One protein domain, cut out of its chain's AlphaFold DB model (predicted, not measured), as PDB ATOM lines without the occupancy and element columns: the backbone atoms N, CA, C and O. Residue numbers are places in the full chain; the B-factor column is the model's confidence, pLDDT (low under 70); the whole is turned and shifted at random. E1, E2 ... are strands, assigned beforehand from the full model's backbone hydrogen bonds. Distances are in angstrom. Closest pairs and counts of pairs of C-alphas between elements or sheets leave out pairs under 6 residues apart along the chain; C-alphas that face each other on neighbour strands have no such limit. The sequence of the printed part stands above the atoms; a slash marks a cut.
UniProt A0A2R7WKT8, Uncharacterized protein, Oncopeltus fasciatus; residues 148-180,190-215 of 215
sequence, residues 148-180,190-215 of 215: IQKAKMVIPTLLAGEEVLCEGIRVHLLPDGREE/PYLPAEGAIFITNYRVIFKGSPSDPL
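What this domain is: This is residues 148 to 180 and 190 to 215 of the 215 residues of an uncharacterized protein of Oncopeltus fasciatus (UniProt A0A2R7WKT8). With little regular structure, this is a strongly twisted sheet of three strands, with a long unnamed stretch, residues 148 to 168, that folds back near Gly 161 and leads into E1. The 59 printed residues hold no named helix and 19 residues in E1, E2 and E3, in sheet order E1, E2, E3, antiparallel: all strand. The whole is loose, radius of gyration of the C-alphas 13.0 A, and flat, spanning 38 by 32 by 16 A.

How they stand to each other: E1, residues 169 to 173, is an edge strand, antiparallel at 136 degrees to the inner strand E2, residues 194 to 200; N 171 and O 196 are 2.9 A apart, within hydrogen-bond range. E2 and edge strand E3, residues 205 to 211, form a hairpin, antiparallel at 164 degrees, with N 199 and O 206 2.8 A apart, within hydrogen-bond range.

Where its parts are: E1 begins at C-alpha 169 (126.312, 160.026, 135.028) and measures 12.2 A, E2 18.0 A. E3, 18.6 A, ends at C-alpha 211 (120.749, 161.453, 119.231).

The domain as a whole: The C-alphas farthest apart, of Gly 161 and Glu 180, are 39.0 A apart. Residues 181 to 189 are not printed; C-alphas 180 and 190 are 8.8 A apart. The link E2 to E3 is tight. pLDDT is under 70 at residues 148 to 152, 177 to 180, 190 to 192 and 214 to 215.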
ATOM      1  N   ILE A 148     112.244 147.694 133.849       68.06
ATOM      2  CA  ILE A 148     112.603 148.850 133.031       68.06
ATOM      3  C   ILE A 148     114.046 148.611 132.600       68.06
ATOM      4  O   ILE A 148     114.967 148.687 133.419       68.06
ATOM      5  N   GLN A 149     114.237 148.282 131.323       61.91
ATOM      6  CA  GLN A 149     115.556 148.150 130.737       61.91
ATOM      7  C   GLN A 149     116.105 149.561 130.609       61.91
ATOM      8  O   GLN A 149     115.999 150.210 129.572       61.91
ATOM      9  N   LYS A 150     116.658 150.072 131.708       65.62
ATOM     10  CA  LYS A 150     117.461 151.283 131.674       65.62
ATOM     11  C   LYS A 150     118.558 151.019 130.644       65.62
ATOM     12  O   LYS A 150     119.358 150.110 130.857       65.62
ATOM     13  N   ALA A 151     118.576 151.780 129.544       65.38
ATOM     14  CA  ALA A 151     119.547 151.597 128.465       65.38
ATOM     15  C   ALA A 151     120.947 151.401 129.061       65.38
ATOM     16  O   ALA A 151     121.384 152.213 129.885       65.38
ATOM     17  N   LYS A 152     121.595 150.271 128.754       69.12
ATOM     18  CA  LYS A 152     122.881 149.923 129.360       69.12
ATOM     19  C   LYS A 152     123.890 150.989 128.956       69.12
ATOM     20  O   LYS A 152     124.121 151.210 127.771       69.12
ATOM     21  N   MET A 153     124.476 151.653 129.943       70.12
ATOM     22  CA  MET A 153     125.463 152.690 129.689       70.12
ATOM     23  C   MET A 153     126.714 152.051 129.100       70.12
ATOM     24  O   MET A 153     127.350 151.201 129.723       70.12
ATOM     25  N   VAL A 154     127.039 152.427 127.867       75.62
ATOM     26  CA  VAL A 154     128.218 151.910 127.182       75.62
ATOM     27  C   VAL A 154     129.429 152.685 127.688       75.62
ATOM     28  O   VAL A 154     129.542 153.882 127.442       75.62
ATOM     29  N   ILE A 155     130.342 151.995 128.367       80.38
ATOM     30  CA  ILE A 155     131.609 152.571 128.831       80.38
ATOM     31  C   ILE A 155     132.397 153.104 127.608       80.38
ATOM     32  O   ILE A 155     132.373 152.488 126.529       80.38
ATOM     33  N   PRO A 156     133.027 154.289 127.695       85.00
ATOM     34  CA  PRO A 156     133.834 154.828 126.607       85.00
ATOM     35  C   PRO A 156     135.151 154.058 126.460       85.00
ATOM     36  O   PRO A 156     135.652 153.459 127.405       85.00
ATOM     37  N   THR A 157     135.725 154.080 125.258       88.06
ATOM     38  CA  THR A 157     137.054 153.507 125.024       88.06
ATOM     39  C   THR A 157     138.106 154.392 125.685       88.06
ATOM     40  O   THR A 157     138.181 155.584 125.380       88.06
ATOM     41  N   LEU A 158     138.907 153.807 126.572       89.50
ATOM     42  CA  LEU A 158     139.956 154.498 127.317       89.50
ATOM     43  C   LEU A 158     141.299 154.402 126.586       89.50
ATOM     44  O   LEU A 158     141.587 153.410 125.912       89.50
ATOM     45  N   LEU A 159     142.114 155.447 126.710       89.88
ATOM     46  CA  LEU A 159     143.511 155.432 126.285       89.88
ATOM     47  C   LEU A 159     144.369 154.610 127.263       89.88
ATOM     48  O   LEU A 159     143.964 154.312 128.385       89.88
ATOM     49  N   ALA A 160     145.582 154.240 126.848       90.50
ATOM     50  CA  ALA A 160     146.514 153.538 127.728       90.50
ATOM     51  C   ALA A 160     146.852 154.402 128.961       90.50
ATOM     52  O   ALA A 160     147.329 155.525 128.811       90.50
ATOM     53  N   GLY A 161     146.601 153.876 130.165       89.75
ATOM     54  CA  GLY A 161     146.783 154.599 131.434       89.75
ATOM     55  C   GLY A 161     145.641 155.559 131.808       89.75
ATOM     56  O   GLY A 161     145.731 156.243 132.827       89.75
ATOM     57  N   GLU A 162     144.575 155.624 131.005       92.75
ATOM     58  CA  GLU A 162     143.366 156.382 131.334       92.75
ATOM     59  C   GLU A 162     142.452 155.541 132.238       92.75
ATOM     60  O   GLU A 162     142.107 154.405 131.911       92.75
ATOM     61  N   GLU A 163     142.037 156.114 133.368       89.88
ATOM     62  CA  GLU A 163     141.180 155.468 134.366       89.88
ATOM     63  C   GLU A 163     139.921 156.301 134.608       89.88
ATOM     64  O   GLU A 163     139.971 157.531 134.673       89.88
ATOM     65  N   VAL A 164     138.774 155.630 134.742       89.12
ATOM     66  CA  VAL A 164     137.486 156.269 135.042       89.12
ATOM     67  C   VAL A 164     137.402 156.548 136.542       89.12
ATOM     68  O   VAL A 164     137.524 155.629 137.347       89.12
ATOM     69  N   LEU A 165     137.170 157.807 136.916       89.62
ATOM     70  CA  LEU A 165     137.135 158.260 138.309       89.62
ATOM     71  C   LEU A 165     135.758 158.090 138.966       89.62
ATOM     72  O   LEU A 165     135.671 157.987 140.187       89.62
ATOM     73  N   CYS A 166     134.679 158.088 138.179       82.38
ATOM     74  CA  CYS A 166     133.312 157.958 138.679       82.38
ATOM     75  C   CYS A 166     132.454 157.074 137.772       82.38
ATOM     76  O   CYS A 166     132.681 156.994 136.564       82.38
ATOM     77  N   GLU A 167     131.419 156.449 138.339       81.75
ATOM     78  CA  GLU A 167     130.389 155.808 137.523       81.75
ATOM     79  C   GLU A 167     129.787 156.835 136.552       81.75
ATOM     80  O   GLU A 167     129.685 158.027 136.864       81.75
ATOM     81  N   GLY A 168     129.445 156.394 135.339       83.75
ATOM     82  CA  GLY A 168     128.906 157.299 134.335       83.75
ATOM     83  C   GLY A 168     127.611 157.948 134.828       83.75
ATOM     84  O   GLY A 168     126.717 157.280 135.350       83.75
ATOM     85  N   ILE A 169     127.485 159.253 134.619       88.38
ATOM     86  CA  ILE A 169     126.312 160.026 135.028       88.38
ATOM     87  C   ILE A 169     125.406 160.172 133.816       88.38
ATOM     88  O   ILE A 169     125.831 160.713 132.797       88.38
ATOM     89  N   ARG A 170     124.157 159.706 133.912       87.81
ATOM     90  CA  ARG A 170     123.171 159.899 132.841       87.81
ATOM     91  C   ARG A 170     122.856 161.373 132.686       87.81
ATOM     92  O   ARG A 170     122.480 162.029 133.654       87.81
ATOM     93  N   VAL A 171     122.970 161.863 131.463       89.31
ATOM     94  CA  VAL A 171     122.649 163.245 131.131       89.31
ATOM     95  C   VAL A 171     121.910 163.302 129.806       89.31
ATOM     96  O   VAL A 171     121.999 162.400 128.971       89.31
ATOM     97  N   HIS A 172     121.208 164.407 129.619       87.81
ATOM     98  CA  HIS A 172     120.605 164.766 128.354       87.81
ATOM     99  C   HIS A 172     121.306 166.026 127.847       87.81
ATOM    100  O   HIS A 172     121.392 167.024 128.567       87.81
ATOM    101  N   LEU A 173     121.850 165.958 126.638       85.31
ATOM    102  CA  LEU A 173     122.403 167.111 125.954       85.31
ATOM    103  C   LEU A 173     121.231 167.900 125.374       85.31
ATOM    104  O   LEU A 173     120.548 167.422 124.475       85.31
ATOM    105  N   LEU A 174     120.970 169.070 125.947       83.56
ATOM    106  CA  LEU A 174     119.909 169.965 125.495       83.56
ATOM    107  C   LEU A 174     120.384 170.797 124.297       83.56
ATOM    108  O   LEU A 174     121.571 171.124 124.231       83.56
ATOM    109  N   PRO A 175     119.470 171.197 123.395       75.44
ATOM    110  CA  PRO A 175     119.804 172.144 122.340       75.44
ATOM    111  C   PRO A 175     120.179 173.491 122.972       75.44
ATOM    112  O   PRO A 175     119.401 174.069 123.731       75.44
ATOM    113  N   ASP A 176     121.368 174.001 122.660       72.69
ATOM    114  CA  ASP A 176     121.891 175.270 123.186       72.69
ATOM    115  C   ASP A 176     121.780 176.432 122.176       72.69
ATOM    116  O   ASP A 176     122.368 177.496 122.367       72.69
ATOM    117  N   GLY A 177     121.016 176.234 121.094       68.56
ATOM    118  CA  GLY A 177     120.776 177.229 120.044       68.56
ATOM    119  C   GLY A 177     121.911 177.377 119.024       68.56
ATOM    120  O   GLY A 177     121.768 178.130 118.063       68.56
ATOM    121  N   ARG A 178     123.024 176.640 119.170       65.69
ATOM    122  CA  ARG A 178     124.133 176.648 118.191       65.69
ATOM    123  C   ARG A 178     123.788 175.977 116.861       65.69
ATOM    124  O   ARG A 178     124.508 176.166 115.885       65.69
ATOM    125  N   GLU A 179     122.673 175.256 116.814       61.56
ATOM    126  CA  GLU A 179     122.065 174.686 115.606       61.56
ATOM    127  C   GLU A 179     121.772 175.763 114.535       61.56
ATOM    128  O   GLU A 179     121.866 175.488 113.341       61.56
ATOM    129  N   GLU A 180     121.469 177.010 114.936       55.97
ATOM    130  CA  GLU A 180     121.027 178.071 114.011       55.97
ATOM    131  C   GLU A 180     122.162 178.894 113.379       55.97
ATOM    132  O   GLU A 180     121.920 179.699 112.482       55.97
ATOM    133  N   PRO A 190     126.063 169.940 113.891       59.38
ATOM    134  CA  PRO A 190     125.325 170.466 115.028       59.38
ATOM    135  C   PRO A 190     125.252 169.414 116.146       59.38
ATOM    136  O   PRO A 190     125.136 168.212 115.879       59.38
ATOM    137  N   TYR A 191     125.384 169.854 117.400       63.03
ATOM    138  CA  TYR A 191     125.223 168.975 118.555       63.03
ATOM    139  C   TYR A 191     123.735 168.705 118.761       63.03
ATOM    140  O   TYR A 191     123.099 169.333 119.606       63.03
ATOM    141  N   LEU A 192     123.217 167.743 117.996       67.94
ATOM    142  CA  LEU A 192     121.836 167.306 118.125       67.94
ATOM    143  C   LEU A 192     121.544 166.942 119.587       67.94
ATOM    144  O   LEU A 192     122.408 166.346 120.251       67.94
ATOM    145  N   PRO A 193     120.331 167.244 120.082       81.25
ATOM    146  CA  PRO A 193     119.888 166.767 121.379       81.25
ATOM    147  C   PRO A 193     120.160 165.270 121.500       81.25
ATOM    148  O   PRO A 193     119.853 164.504 120.584       81.25
ATOM    149  N   ALA A 194     120.793 164.858 122.593       84.25
ATOM    150  CA  ALA A 194     121.276 163.492 122.740       84.25
ATOM    151  C   ALA A 194     121.066 162.982 124.160       84.25
ATOM    152  O   ALA A 194     121.388 163.652 125.141       84.25
ATOM    153  N   GLU A 195     120.582 161.750 124.276       87.44
ATOM    154  CA  GLU A 195     120.530 161.042 125.549       87.44
ATOM    155  C   GLU A 195     121.792 160.195 125.700       87.44
ATOM    156  O   GLU A 195     122.189 159.463 124.790       87.44
ATOM    157  N   GLY A 196     122.449 160.285 126.852       89.00
ATOM    158  CA  GLY A 196     123.678 159.543 127.070       89.00
ATOM    159  C   GLY A 196     124.186 159.617 128.492       89.00
ATOM    160  O   GLY A 196     123.433 159.752 129.458       89.00
ATOM    161  N   ALA A 197     125.500 159.506 128.616       90.88
ATOM    162  CA  ALA A 197     126.187 159.619 129.881       90.88
ATOM    163  C   ALA A 197     127.510 160.367 129.759       90.88
ATOM    164  O   ALA A 197     128.184 160.312 128.727       90.88
ATOM    165  N   ILE A 198     127.882 161.033 130.848       91.75
ATOM    166  CA  ILE A 198     129.193 161.640 131.041       91.75
ATOM    167  C   ILE A 198     130.047 160.717 131.900       91.75
ATOM    168  O   ILE A 198     129.615 160.247 132.951       91.75
ATOM    169  N   PHE A 199     131.277 160.500 131.455       92.25
ATOM    170  CA  PHE A 199     132.311 159.770 132.169       92.25
ATOM    171  C   PHE A 199     133.461 160.725 132.458       92.25
ATOM    172  O   PHE A 199     133.959 161.397 131.552       92.25
ATOM    173  N   ILE A 200     133.875 160.781 133.717       92.88
ATOM    174  CA  ILE A 200     135.021 161.577 134.143       92.88
ATOM    175  C   ILE A 200     136.197 160.622 134.301       92.88
ATOM    176  O   ILE A 200     136.109 159.649 135.051       92.88
ATOM    177  N   THR A 201     137.281 160.882 133.577       92.62
ATOM    178  CA  THR A 201     138.532 160.130 133.690       92.62
ATOM    179  C   THR A 201     139.613 160.978 134.350       92.62
ATOM    180  O   THR A 201     139.447 162.184 134.543       92.62
ATOM    181  N   ASN A 202     140.743 160.358 134.683       93.56
ATOM    182  CA  ASN A 202     141.948 161.054 135.144       93.56
ATOM    183  C   ASN A 202     142.578 161.983 134.083       93.56
ATOM    184  O   ASN A 202     143.530 162.697 134.392       93.56
ATOM    185  N   TYR A 203     142.061 161.987 132.849       94.25
ATOM    186  CA  TYR A 203     142.599 162.753 131.727       94.25
ATOM    187  C   TYR A 203     141.583 163.718 131.090       94.25
ATOM    188  O   TYR A 203     141.953 164.827 130.705       94.25
ATOM    189  N   ARG A 204     140.307 163.329 130.954       93.25
ATOM    190  CA  ARG A 204     139.286 164.104 130.223       93.25
ATOM    191  C   ARG A 204     137.859 163.786 130.672       93.25
ATOM    192  O   ARG A 204     137.595 162.828 131.392       93.25
ATOM    193  N   VAL A 205     136.922 164.583 130.170       91.69
ATOM    194  CA  VAL A 205     135.482 164.336 130.287       91.69
ATOM    195  C   VAL A 205     134.971 163.794 128.956       91.69
ATOM    196  O   VAL A 205     135.237 164.376 127.904       91.69
ATOM    197  N   ILE A 206     134.250 162.676 128.996       90.94
ATOM    198  CA  ILE A 206     133.732 162.002 127.805       90.94
ATOM    199  C   ILE A 206     132.210 161.964 127.883       90.94
ATOM    200  O   ILE A 206     131.656 161.333 128.779       90.94
ATOM    201  N   PHE A 207     131.533 162.588 126.920       89.44
ATOM    202  CA  PHE A 207     130.110 162.358 126.681       89.44
ATOM    203  C   PHE A 207     129.943 161.231 125.658       89.44
ATOM    204  O   PHE A 207     130.548 161.262 124.585       89.44
ATOM    205  N   LYS A 208     129.121 160.234 125.987       88.19
ATOM    206  CA  LYS A 208     128.747 159.146 125.080       88.19
ATOM    207  C   LYS A 208     127.240 158.956 125.132       88.19
ATOM    208  O   LYS A 208     126.691 158.612 126.176       88.19
ATOM    209  N   GLY A 209     126.585 159.177 124.002       85.44
ATOM    210  CA  GLY A 209     125.135 159.126 123.881       85.44
ATOM    211  C   GLY A 209     124.695 158.862 122.450       85.44
ATOM    212  O   GLY A 209     125.525 158.766 121.543       85.44
ATOM    213  N   SER A 210     123.389 158.739 122.274       82.62
ATOM    214  CA  SER A 210     122.718 158.653 120.980       82.62
ATOM    215  C   SER A 210     121.844 159.894 120.778       82.62
ATOM    216  O   SER A 210     121.262 160.367 121.760       82.62
ATOM    217  N   PRO A 211     121.718 160.408 119.541       83.19
ATOM    218  CA  PRO A 211     120.749 161.453 119.231       83.19
ATOM    219  C   PRO A 211     119.353 161.058 119.718       83.19
ATOM    220  O   PRO A 211     118.953 159.898 119.597       83.19
ATOM    221  N   SER A 212     118.636 162.009 120.310       75.81
ATOM    222  CA  SER A 212     117.274 161.814 120.807       75.81
ATOM    223  C   SER A 212     116.254 161.700 119.675       75.81
ATOM    224  O   SER A 212     115.201 161.103 119.884       75.81
ATOM    225  N   ASP A 213     116.580 162.222 118.490       71.69
ATOM    226  CA  ASP A 213     115.809 162.038 117.263       71.69
ATOM    227  C   ASP A 213     116.644 161.256 116.228       71.69
ATOM    228  O   ASP A 213     117.657 161.773 115.743       71.69
ATOM    229  N   PRO A 214     116.294 159.994 115.930       56.19
ATOM    230  CA  PRO A 214     116.925 159.210 114.883       56.19
ATOM    231  C   PRO A 214     116.241 159.497 113.536       56.19
ATOM    232  O   PRO A 214     115.466 158.672 113.052       56.19
ATOM    233  N   LEU A 215     116.507 160.662 112.938       51.47
ATOM    234  CA  LEU A 215     116.230 160.889 111.512       51.47
ATOM    235  C   LEU A 215     117.315 160.250 110.635       51.47
ATOM    236  O   LEU A 215     118.515 160.404 110.962       51.47
TER     237      LEU A 215